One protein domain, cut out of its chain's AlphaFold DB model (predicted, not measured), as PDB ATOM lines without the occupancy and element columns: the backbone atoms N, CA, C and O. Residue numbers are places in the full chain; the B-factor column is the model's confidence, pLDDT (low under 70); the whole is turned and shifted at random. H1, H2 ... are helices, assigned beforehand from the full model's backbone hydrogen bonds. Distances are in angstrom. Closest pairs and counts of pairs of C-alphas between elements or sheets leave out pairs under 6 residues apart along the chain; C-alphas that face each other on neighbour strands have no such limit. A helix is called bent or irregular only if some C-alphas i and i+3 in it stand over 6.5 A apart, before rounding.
ATOM      1  N   GLU A   2      -2.791 -58.395 -12.920       91.38
ATOM      2  CA  GLU A   2      -2.670 -59.268 -14.090       91.38
ATOM      3  C   GLU A   2      -4.072 -59.675 -14.543       91.38
ATOM      4  O   GLU A   2      -4.898 -60.090 -13.730       91.38
ATOM      5  N   GLN A   3      -4.365 -59.504 -15.831       91.00
ATOM      6  CA  GLN A   3      -5.607 -59.999 -16.414       91.00
ATOM      7  C   GLN A   3      -5.419 -61.496 -16.711       91.00
ATOM      8  O   GLN A   3      -4.408 -61.848 -17.323       91.00
ATOM      9  N   PRO A   4      -6.333 -62.387 -16.281       93.19
ATOM     10  CA  PRO A   4      -6.172 -63.821 -16.501       93.19
ATOM     11  C   PRO A   4      -6.090 -64.142 -17.997       93.19
ATOM     12  O   PRO A   4      -6.773 -63.526 -18.817       93.19
ATOM     13  N   LEU A   5      -5.247 -65.113 -18.353       96.31
ATOM     14  CA  LEU A   5      -5.055 -65.529 -19.739       96.31
ATOM     15  C   LEU A   5      -6.337 -66.176 -20.284       96.31
ATOM     16  O   LEU A   5      -6.750 -67.238 -19.818       96.31
ATOM     17  N   MET A   6      -6.932 -65.548 -21.300       96.88
ATOM     18  CA  MET A   6      -8.142 -66.032 -21.967       96.88
ATOM     19  C   MET A   6      -7.801 -66.653 -23.328       96.88
ATOM     20  O   MET A   6      -7.156 -66.017 -24.165       96.88
ATOM     21  N   ILE A   7      -8.286 -67.865 -23.588       95.44
ATOM     22  CA  ILE A   7      -8.131 -68.585 -24.858       95.44
ATOM     23  C   ILE A   7      -9.486 -68.565 -25.577       95.44
ATOM     24  O   ILE A   7     -10.477 -69.085 -25.079       95.44
ATOM     25  N   HIS A   8      -9.556 -67.911 -26.740       93.88
ATOM     26  CA  HIS A   8     -10.802 -67.689 -27.501       93.88
ATOM     27  C   HIS A   8     -11.950 -66.995 -26.726       93.88
ATOM     28  O   HIS A   8     -13.101 -67.044 -27.156       93.88
ATOM     29  N   GLY A   9     -11.638 -66.305 -25.624       94.69
ATOM     30  CA  GLY A   9     -12.627 -65.671 -24.741       94.69
ATOM     31  C   GLY A   9     -13.136 -66.566 -23.606       94.69
ATOM     32  O   GLY A   9     -13.981 -66.118 -22.842       94.69
ATOM     33  N   LEU A  10     -12.602 -67.784 -23.480       95.38
ATOM     34  CA  LEU A  10     -12.758 -68.671 -22.326       95.38
ATOM     35  C   LEU A  10     -11.539 -68.534 -21.403       95.38
ATOM     36  O   LEU A  10     -10.432 -68.281 -21.882       95.38
ATOM     37  N   SER A  11     -11.712 -68.723 -20.100       96.69
ATOM     38  CA  SER A  11     -10.588 -68.910 -19.173       96.69
ATOM     39  C   SER A  11      -9.892 -70.260 -19.415       96.69
ATOM     40  O   SER A  11     -10.416 -71.122 -20.123       96.69
ATOM     41  N   ILE A  12      -8.697 -70.466 -18.843       95.94
ATOM     42  CA  ILE A  12      -7.955 -71.732 -19.017       95.94
ATOM     43  C   ILE A  12      -8.794 -72.966 -18.607       95.94
ATOM     44  O   ILE A  12      -8.829 -73.900 -19.410       95.94
ATOM     45  N   PRO A  13      -9.508 -72.996 -17.457       96.88
ATOM     46  CA  PRO A  13     -10.359 -74.134 -17.096       96.88
ATOM     47  C   PRO A  13     -11.511 -74.364 -18.082       96.88
ATOM     48  O   PRO A  13     -11.681 -75.474 -18.571       96.88
ATOM     49  N   GLU A  14     -12.240 -73.313 -18.469       96.00
ATOM     50  CA  GLU A  14     -13.341 -73.424 -19.441       96.00
ATOM     51  C   GLU A  14     -12.849 -73.930 -20.809       96.00
ATOM     52  O   GLU A  14     -13.514 -74.734 -21.465       96.00
ATOM     53  N   TYR A  15     -11.660 -73.499 -21.245       95.50
ATOM     54  CA  TYR A  15     -11.032 -74.016 -22.461       95.50
ATOM     55  C   TYR A  15     -10.593 -75.484 -22.309       95.50
ATOM     56  O   TYR A  15     -10.699 -76.246 -23.269       95.50
ATOM     57  N   GLN A  16     -10.131 -75.900 -21.125       95.69
ATOM     58  CA  GLN A  16      -9.815 -77.302 -20.832       95.69
ATOM     59  C   GLN A  16     -11.075 -78.179 -20.868       95.69
ATOM     60  O   GLN A  16     -11.052 -79.214 -21.532       95.69
ATOM     61  N   ASP A  17     -12.188 -77.753 -20.270       96.38
ATOM     62  CA  ASP A  17     -13.459 -78.495 -20.287       96.38
ATOM     63  C   ASP A  17     -14.022 -78.645 -21.718       96.38
ATOM     64  O   ASP A  17     -14.451 -79.733 -22.130       96.38
ATOM     65  N   VAL A  18     -13.951 -77.582 -22.530       95.31
ATOM     66  CA  VAL A  18     -14.308 -77.617 -23.964       95.31
ATOM     67  C   VAL A  18     -13.338 -78.487 -24.777       95.31
ATOM     68  O   VAL A  18     -13.752 -79.157 -25.722       95.31
ATOM     69  N   TYR A  19     -12.053 -78.533 -24.417       94.50
ATOM     70  CA  TYR A  19     -11.090 -79.429 -25.060       94.50
ATOM     71  C   TYR A  19     -11.378 -80.900 -24.722       94.50
ATOM     72  O   TYR A  19     -11.493 -81.723 -25.630       94.50
ATOM     73  N   HIS A  20     -11.550 -81.233 -23.442       94.44
ATOM     74  CA  HIS A  20     -11.787 -82.601 -22.976       94.44
ATOM     75  C   HIS A  20     -13.099 -83.179 -23.510       94.44
ATOM     76  O   HIS A  20     -13.092 -84.262 -24.095       94.44
ATOM     77  N   SER A  21     -14.205 -82.433 -23.441       95.19
ATOM     78  CA  SER A  21     -15.498 -82.874 -23.996       95.19
ATOM     79  C   SER A  21     -15.456 -83.207 -25.499       95.19
ATOM     80  O   SER A  21     -16.206 -84.066 -25.963       95.19
ATOM     81  N   VAL A  22     -14.542 -82.593 -26.259       91.88
ATOM     82  CA  VAL A  22     -14.380 -82.791 -27.711       91.88
ATOM     83  C   VAL A  22     -13.297 -83.823 -28.068       91.88
ATOM     84  O   VAL A  22     -13.378 -84.473 -29.120       91.88
ATOM     85  N   VAL A  23     -12.266 -83.973 -27.232       94.25
ATOM     86  CA  VAL A  23     -11.083 -84.809 -27.505       94.25
ATOM     87  C   VAL A  23     -11.134 -86.158 -26.794       94.25
ATOM     88  O   VAL A  23     -10.778 -87.162 -27.418       94.25
ATOM     89  N   ASP A  24     -11.635 -86.229 -25.563       94.88
ATOM     90  CA  ASP A  24     -11.670 -87.468 -24.780       94.88
ATOM     91  C   ASP A  24     -12.517 -88.561 -25.474       94.88
ATOM     92  O   ASP A  24     -12.007 -89.671 -25.665       94.88
ATOM     93  N   PRO A  25     -13.716 -88.266 -26.033       94.50
ATOM     94  CA  PRO A  25     -14.478 -89.231 -26.837       94.50
ATOM     95  C   PRO A  25     -13.802 -89.657 -28.153       94.50
ATOM     96  O   PRO A  25     -14.283 -90.572 -28.820       94.50
ATOM     97  N   LYS A  26     -12.711 -88.995 -28.569       93.88
ATOM     98  CA  LYS A  26     -11.928 -89.352 -29.766       93.88
ATOM     99  C   LYS A  26     -10.677 -90.168 -29.447       93.88
ATOM    100  O   LYS A  26     -10.215 -90.900 -30.322       93.88
ATOM    101  N   ILE A  27     -10.127 -90.056 -28.237       95.50
ATOM    102  CA  ILE A  27      -8.983 -90.866 -27.778       95.50
ATOM    103  C   ILE A  27      -9.411 -92.155 -27.061       95.50
ATOM    104  O   ILE A  27      -8.547 -92.943 -26.692       95.50
ATOM    105  N   VAL A  28     -10.714 -92.410 -26.911       95.81
ATOM    106  CA  VAL A  28     -11.273 -93.643 -26.333       95.81
ATOM    107  C   VAL A  28     -12.115 -94.395 -27.378       95.81
ATOM    108  O   VAL A  28     -12.796 -93.792 -28.205       95.81
ATOM    109  N   THR A  29     -12.039 -95.729 -27.396       94.44
ATOM    110  CA  THR A  29     -12.849 -96.582 -28.280       94.44
ATOM    111  C   THR A  29     -14.304 -96.645 -27.812       94.44
ATOM    112  O   THR A  29     -14.611 -96.411 -26.646       94.44
ATOM    113  N   SER A  30     -15.205 -97.126 -28.673       93.00
ATOM    114  CA  SER A  30     -16.571 -97.517 -28.274       93.00
ATOM    115  C   SER A  30     -16.628 -98.601 -27.180       93.00
ATOM    116  O   SER A  30     -17.690 -98.857 -26.627       93.00
ATOM    117  N   THR A  31     -15.496 -99.236 -26.858       95.75
ATOM    118  CA  THR A  31     -15.324-100.218 -25.776       95.75
ATOM    119  C   THR A  31     -14.616 -99.648 -24.539       95.75
ATOM    120  O   THR A  31     -14.137-100.416 -23.707       95.75
ATOM    121  N   GLY A  32     -14.504 -98.319 -24.417       95.19
ATOM    122  CA  GLY A  32     -13.919 -97.652 -23.248       95.19
ATOM    123  C   GLY A  32     -12.393 -97.763 -23.128       95.19
ATOM    124  O   GLY A  32     -11.836 -97.403 -22.096       95.19
ATOM    125  N   ARG A  33     -11.691 -98.264 -24.155       95.88
ATOM    126  CA  ARG A  33     -10.228 -98.443 -24.132       95.88
ATOM    127  C   ARG A  33      -9.522 -97.245 -24.777       95.88
ATOM    128  O   ARG A  33      -9.969 -96.810 -25.838       95.88
ATOM    129  N   PRO A  34      -8.405 -96.738 -24.229       95.25
ATOM    130  CA  PRO A  34      -7.611 -95.712 -24.901       95.25
ATOM    131  C   PRO A  34      -7.110 -96.175 -26.279       95.25
ATOM    132  O   PRO A  34      -6.584 -97.282 -26.418       95.25
ATOM    133  N   LEU A  35      -7.230 -95.322 -27.298       95.50
ATOM    134  CA  LEU A  35      -6.524 -95.486 -28.566       95.50
ATOM    135  C   LEU A  35      -5.080 -95.003 -28.413       95.50
ATOM    136  O   LEU A  35      -4.830 -93.906 -27.915       95.50
ATOM    137  N   CYS A  36      -4.128 -95.768 -28.947       94.81
ATOM    138  CA  CYS A  36      -2.762 -95.287 -29.129       94.81
ATOM    139  C   CYS A  36      -2.772 -94.024 -30.006       94.81
ATOM    140  O   CYS A  36      -3.307 -94.036 -31.123       94.81
ATOM    141  N   TYR A  37      -2.171 -92.938 -29.517       91.69
ATOM    142  CA  TYR A  37      -2.146 -91.683 -30.256       91.69
ATOM    143  C   TYR A  37      -1.342 -91.845 -31.550       91.69
ATOM    144  O   TYR A  37      -0.183 -92.253 -31.550       91.69
ATOM    145  N   SER A  38      -1.973 -91.541 -32.683       93.50
ATOM    146  CA  SER A  38      -1.369 -91.668 -34.009       93.50
ATOM    147  C   SER A  38      -1.475 -90.358 -34.778       93.50
ATOM    148  O   SER A  38      -2.400 -89.570 -34.570       93.50
ATOM    149  N   ARG A  39      -0.568 -90.132 -35.736       91.69
ATOM    150  CA  ARG A  39      -0.575 -88.922 -36.582       91.69
ATOM    151  C   ARG A  39      -1.901 -88.728 -37.332       91.69
ATOM    152  O   ARG A  39      -2.285 -87.594 -37.607       91.69
ATOM    153  N   GLU A  40      -2.607 -89.815 -37.644       91.50
ATOM    154  CA  GLU A  40      -3.926 -89.762 -38.280       91.50
ATOM    155  C   GLU A  40      -5.055 -89.506 -37.267       91.50
ATOM    156  O   GLU A  40      -5.974 -88.747 -37.573       91.50
ATOM    157  N   LEU A  41      -4.963 -90.022 -36.035       91.00
ATOM    158  CA  LEU A  41      -5.883 -89.644 -34.957       91.00
ATOM    159  C   LEU A  41      -5.748 -88.154 -34.604       91.00
ATOM    160  O   LEU A  41      -6.748 -87.440 -34.576       91.00
ATOM    161  N   GLY A  42      -4.520 -87.647 -34.466       92.50
ATOM    162  CA  GLY A  42      -4.251 -86.221 -34.260       92.50
ATOM    163  C   GLY A  42      -4.801 -85.328 -35.383       92.50
ATOM    164  O   GLY A  42      -5.278 -84.225 -35.120       92.50
ATOM    165  N   ARG A  43      -4.830 -85.813 -36.636       90.75
ATOM    166  CA  ARG A  43      -5.530 -85.135 -37.745       90.75
ATOM    167  C   ARG A  43      -7.050 -85.153 -37.578       90.75
ATOM    168  O   ARG A  43      -7.664 -84.120 -37.799       90.75
ATOM    169  N   ARG A  44      -7.653 -86.275 -37.171       88.88
ATOM    170  CA  ARG A  44      -9.111 -86.405 -36.925       88.88
ATOM    171  C   ARG A  44      -9.598 -85.610 -35.708       88.88
ATOM    172  O   ARG A  44     -10.767 -85.226 -35.652       88.88
ATOM    173  N   ILE A  45      -8.708 -85.347 -34.753       90.06
ATOM    174  CA  ILE A  45      -8.924 -84.410 -33.646       90.06
ATOM    175  C   ILE A  45      -8.833 -82.968 -34.167       90.06
ATOM    176  O   ILE A  45      -9.784 -82.210 -34.019       90.06
ATOM    177  N   LYS A  46      -7.777 -82.601 -34.908       87.38
ATOM    178  CA  LYS A  46      -7.670 -81.264 -35.538       87.38
ATOM    179  C   LYS A  46      -8.700 -80.992 -36.653       87.38
ATOM    180  O   LYS A  46      -8.817 -79.858 -37.097       87.38
ATOM    181  N   GLN A  47      -9.441 -82.009 -37.092       85.38
ATOM    182  CA  GLN A  47     -10.590 -81.929 -38.006       85.38
ATOM    183  C   GLN A  47     -11.939 -82.048 -37.267       85.38
ATOM    184  O   GLN A  47     -12.933 -82.470 -37.859       85.38
ATOM    185  N   CYS A  48     -12.011 -81.692 -35.977       68.62
ATOM    186  CA  CYS A  48     -13.297 -81.352 -35.363       68.62
ATOM    187  C   CYS A  48     -14.035 -80.302 -36.219       68.62
ATOM    188  O   CYS A  48     -13.384 -79.403 -36.761       68.62
ATOM    189  N   PRO A  49     -15.368 -80.414 -36.381       59.09
ATOM    190  CA  PRO A  49     -16.129 -79.443 -37.156       59.09
ATOM    191  C   PRO A  49     -15.960 -78.054 -36.539       59.09
ATOM    192  O   PRO A  49     -16.066 -77.885 -35.327       59.09
ATOM    193  N   ALA A  50     -15.672 -77.053 -37.370       58.41
ATOM    194  CA  ALA A  50     -15.467 -75.693 -36.891       58.41
ATOM    195  C   ALA A  50     -16.761 -75.152 -36.261       58.41
ATOM    196  O   ALA A  50     -17.792 -75.085 -36.937       58.41
ATOM    197  N   PHE A  51     -16.689 -74.746 -34.988       59.22
ATOM    198  CA  PHE A  51     -17.810 -74.190 -34.230       59.22
ATOM    199  C   PHE A  51     -18.463 -73.015 -34.973       59.22
ATOM    200  O   PHE A  51     -17.947 -71.894 -34.994       59.22
ATOM    201  N   LYS A  52     -19.630 -73.250 -35.581       57.66
ATOM    202  CA  LYS A  52     -20.424 -72.185 -36.200       57.66
ATOM    203  C   LYS A  52     -21.189 -71.422 -35.125       57.66
ATOM    204  O   LYS A  52     -22.271 -71.830 -34.720       57.66
ATOM    205  N   LYS A  53     -20.635 -70.284 -34.699       60.41
ATOM    206  CA  LYS A  53     -21.305 -69.317 -33.819       60.41
ATOM    207  C   LYS A  53     -22.458 -68.624 -34.556       60.41
ATOM    208  O   LYS A  53     -22.306 -67.543 -35.121       60.41
ATOM    209  N   GLU A  54     -23.611 -69.278 -34.573       65.62
ATOM    210  CA  GLU A  54     -24.839 -68.793 -35.197       65.62
ATOM    211  C   GLU A  54     -25.579 -67.856 -34.231       65.62
ATOM    212  O   GLU A  54     -26.196 -68.301 -33.268       65.62
ATOM    213  N   LYS A  55     -25.501 -66.537 -34.462       64.50
ATOM    214  CA  LYS A  55     -26.295 -65.562 -33.697       64.50
ATOM    215  C   LYS A  55     -27.777 -65.733 -34.045       64.50
ATOM    216  O   LYS A  55     -28.204 -65.309 -35.117       64.50
ATOM    217  N   GLN A  56     -28.556 -66.323 -33.143       64.69
ATOM    218  CA  GLN A  56     -30.002 -66.452 -33.312       64.69
ATOM    219  C   GLN A  56     -30.673 -65.079 -33.142       64.69
ATOM    220  O   GLN A  56     -30.745 -64.535 -32.045       64.69
ATOM    221  N   GLY A  57     -31.107 -64.489 -34.256       67.88
ATOM    222  CA  GLY A  57     -31.613 -63.117 -34.304       67.88
ATOM    223  C   GLY A  57     -33.063 -62.974 -33.846       67.88
ATOM    224  O   GLY A  57     -33.963 -62.942 -34.678       67.88
ATOM    225  N   HIS A  58     -33.274 -62.806 -32.543       58.19
ATOM    226  CA  HIS A  58     -34.407 -62.054 -31.993       58.19
ATOM    227  C   HIS A  58     -33.906 -61.145 -30.858       58.19
ATOM    228  O   HIS A  58     -32.790 -61.319 -30.370       58.19
ATOM    229  N   GLY A  59     -34.684 -60.116 -30.508       71.25
ATOM    230  CA  GLY A  59     -34.267 -59.089 -29.546       71.25
ATOM    231  C   GLY A  59     -33.898 -59.648 -28.165       71.25
ATOM    232  O   GLY A  59     -34.424 -60.678 -27.754       71.25
ATOM    233  N   ASN A  60     -33.038 -58.912 -27.451       61.00
ATOM    234  CA  ASN A  60     -32.507 -59.208 -26.108       61.00
ATOM    235  C   ASN A  60     -31.320 -60.200 -26.046       61.00
ATOM    236  O   ASN A  60     -31.250 -61.038 -25.156       61.00
ATOM    237  N   GLU A  61     -30.363 -60.038 -26.970       62.47
ATOM    238  CA  GLU A  61     -28.896 -60.223 -26.817       62.47
ATOM    239  C   GLU A  61     -28.312 -61.550 -26.256       62.47
ATOM    240  O   GLU A  61     -27.090 -61.711 -26.203       62.47
ATOM    241  N   GLN A  62     -29.116 -62.563 -25.926       59.28
ATOM    242  CA  GLN A  62     -28.612 -63.844 -25.421       59.28
ATOM    243  C   GLN A  62     -27.995 -64.698 -26.546       59.28
ATOM    244  O   GLN A  62     -28.680 -65.338 -27.346       59.28
ATOM    245  N   VAL A  63     -26.661 -64.715 -26.619       61.09
ATOM    246  CA  VAL A  63     -25.907 -65.452 -27.647       61.09
ATOM    247  C   VAL A  63     -25.872 -66.951 -27.326       61.09
ATOM    248  O   VAL A  63     -24.936 -67.443 -26.696       61.09
ATOM    249  N   HIS A  64     -26.878 -67.688 -27.794       55.28
ATOM    250  CA  HIS A  64     -26.890 -69.150 -27.725       55.28
ATOM    251  C   HIS A  64     -25.830 -69.769 -28.651       55.28
ATOM    252  O   HIS A  64     -25.807 -69.527 -29.858       55.28
ATOM    253  N   TYR A  65     -24.954 -70.601 -28.084       54.69
ATOM    254  CA  TYR A  65     -23.933 -71.348 -28.819       54.69
ATOM    255  C   TYR A  65     -24.480 -72.715 -29.250       54.69
ATOM    256  O   TYR A  65     -24.256 -73.727 -28.591       54.69
ATOM    257  N   THR A  66     -25.215 -72.750 -30.360       52.88
ATOM    258  CA  THR A  66     -25.774 -73.999 -30.901       52.88
ATOM    259  C   THR A  66     -24.707 -74.790 -31.662       52.88
ATOM    260  O   THR A  66     -24.427 -74.506 -32.829       52.88
ATOM    261  N   GLU A  67     -24.113 -75.801 -31.027       57.50
ATOM    262  CA  GLU A  67     -23.128 -76.670 -31.679       57.50
ATOM    263  C   GLU A  67     -23.785 -77.569 -32.740       57.50
ATOM    264  O   GLU A  67     -24.535 -78.499 -32.444       57.50
ATOM    265  N   LYS A  68     -23.501 -77.290 -34.016       59.03
ATOM    266  CA  LYS A  68     -24.009 -78.062 -35.158       59.03
ATOM    267  C   LYS A  68     -22.917 -78.969 -35.724       59.03
ATOM    268  O   LYS A  68     -22.173 -78.571 -36.622       59.03
ATOM    269  N   PHE A  69     -22.872 -80.210 -35.240       56.88
ATOM    270  CA  PHE A  69     -22.054 -81.293 -35.799       56.88
ATOM    271  C   PHE A  69     -22.507 -81.657 -37.224       56.88
ATOM    272  O   PHE A  69     -23.255 -82.610 -37.443       56.88
ATOM    273  N   SER A  70     -22.047 -80.910 -38.228       54.19
ATOM    274  CA  SER A  70     -22.206 -81.314 -39.625       54.19
ATOM    275  C   SER A  70     -21.471 -82.636 -39.857       54.19
ATOM    276  O   SER A  70     -20.254 -82.693 -39.657       54.19
ATOM    277  N   ALA A  71     -22.190 -83.674 -40.297       53.50
ATOM    278  CA  ALA A  71     -21.602 -84.971 -40.627       53.50
ATOM    279  C   ALA A  71     -20.399 -84.797 -41.581       53.50
ATOM    280  O   ALA A  71     -20.475 -83.970 -42.498       53.50
ATOM    281  N   PRO A  72     -19.288 -85.534 -41.381       57.53
ATOM    282  CA  PRO A  72     -18.027 -85.268 -42.067       57.53
ATOM    283  C   PRO A  72     -18.156 -85.492 -43.577       57.53
ATOM    284  O   PRO A  72     -18.116 -86.618 -44.076       57.53
ATOM    285  N   THR A  73     -18.286 -84.396 -44.323       55.81
ATOM    286  CA  THR A  73     -18.301 -84.415 -45.783       55.81
ATOM    287  C   THR A  73     -16.932 -84.879 -46.278       55.81
ATOM    288  O   THR A  73     -15.904 -84.259 -46.022       55.81
ATOM    289  N   GLN A  74     -16.906 -86.000 -47.005       58.84
ATOM    290  CA  GLN A  74     -15.697 -86.785 -47.319       58.84
ATOM    291  C   GLN A  74     -14.621 -86.067 -48.173       58.84
ATOM    292  O   GLN A  74     -13.665 -86.700 -48.618       58.84
ATOM    293  N   LYS A  75     -14.780 -84.772 -48.472       54.94
ATOM    294  CA  LYS A  75     -14.077 -84.065 -49.556       54.94
ATOM    295  C   LYS A  75     -13.069 -83.001 -49.111       54.94
ATOM    296  O   LYS A  75     -12.365 -82.475 -49.965       54.94
ATOM    297  N   SER A  76     -12.938 -82.714 -47.814       55.16
ATOM    298  CA  SER A  76     -11.924 -81.776 -47.305       55.16
ATOM    299  C   SER A  76     -11.233 -82.286 -46.039       55.16
ATOM    300  O   SER A  76     -11.477 -81.803 -44.934       55.16
ATOM    301  N   PHE A  77     -10.300 -83.228 -46.209       62.19
ATOM    302  CA  PHE A  77      -9.205 -83.349 -45.245       62.19
ATOM    303  C   PHE A  77      -8.476 -82.001 -45.173       62.19
ATOM    304  O   PHE A  77      -8.225 -81.385 -46.212       62.19
ATOM    305  N   ALA A  78      -8.099 -81.565 -43.968       60.12
ATOM    306  CA  ALA A  78      -7.234 -80.398 -43.792       60.12
ATOM    307  C   ALA A  78      -5.994 -80.527 -44.707       60.12
ATOM    308  O   ALA A  78      -5.423 -81.627 -44.754       60.12
ATOM    309  N   PRO A  79      -5.593 -79.467 -45.444       68.44
ATOM    310  CA  PRO A  79      -4.571 -79.564 -46.480       68.44
ATOM    311  C   PRO A  79      -3.321 -80.295 -45.998       68.44
ATOM    312  O   PRO A  79      -2.765 -79.975 -44.947       68.44
ATOM    313  N   ARG A  80      -2.869 -81.291 -46.767       73.06
ATOM    314  CA  ARG A  80      -1.631 -82.024 -46.477       73.06
ATOM    315  C   ARG A  80      -0.431 -81.144 -46.823       73.06
ATOM    316  O   ARG A  80       0.222 -81.365 -47.838       73.06
ATOM    317  N   PHE A  81      -0.151 -80.155 -45.978       72.88
ATOM    318  CA  PHE A  81       1.089 -79.396 -46.047       72.88
ATOM    319  C   PHE A  81       2.273 -80.360 -45.916       72.88
ATOM    320  O   PHE A  81       2.436 -81.054 -44.907       72.88
ATOM    321  N   GLY A  82       3.084 -80.418 -46.970       78.56
ATOM    322  CA  GLY A  82       4.418 -80.989 -46.905       78.56
ATOM    323  C   GLY A  82       5.291 -80.031 -46.110       78.56
ATOM    324  O   GLY A  82       5.880 -79.128 -46.690       78.56
ATOM    325  N   LEU A  83       5.316 -80.197 -44.786       74.62
ATOM    326  CA  LEU A  83       6.340 -79.578 -43.949       74.62
ATOM    327  C   LEU A  83       7.693 -80.115 -44.412       74.62
ATOM    328  O   LEU A  83       7.964 -81.311 -44.276       74.62
TER     329      LEU A  83
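What this domain is: This is residues 2 to 83 of the 414 residues of an uncharacterized protein of Bagarius yarrelli (UniProt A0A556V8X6). Little regular structure is present: a long helix, H1, packs with its last residues, 23 to 27, on a short helix, H2, and the long stretch 47 to 83, with no named element, loops away from this pair. Its residues 57 to 62 stick out. The printed part has 82 residues, 24 of them in H1 and H2; the class is all helix, with no named strand. It is loose, radius of gyration of the C-alphas 16.4 A, spanning 45 by 37 by 35 A.

How they stand to each other: Residues 6 to 7 pair antiparallel with 10 to 11. H1, residues 12 to 27, has a kink of 35 degrees near residue 21; it is neither bent nor irregular, but only just: C-alphas 22 and 25 are 6.5 A apart. H1 touches H2, residues 39 to 46, with residues 23 to 27 alone; the closest C-alphas, of Val 23 and Ile 45, are 6.5 A apart. They run opposite ways at a steep tilt of 48 degrees. Every O i to N i+4 pair is within hydrogen-bond range in H2, 9 of 12 in H1.

Where its parts are: H1 is 21.1 A long, from C-alpha 12 at (-7.955, -71.732, -19.017). H2 is 10.5 A long, ending at C-alpha 46, (-7.670, -81.264, -35.538).

The domain as a whole: The farthest C-alphas, of Cys 36 and Gly 59, are 48.0 A apart. The printed part has no cut; the H1 to H2 link is long. pLDDT is under 70 at residues 48 to 58 and 60 to 79.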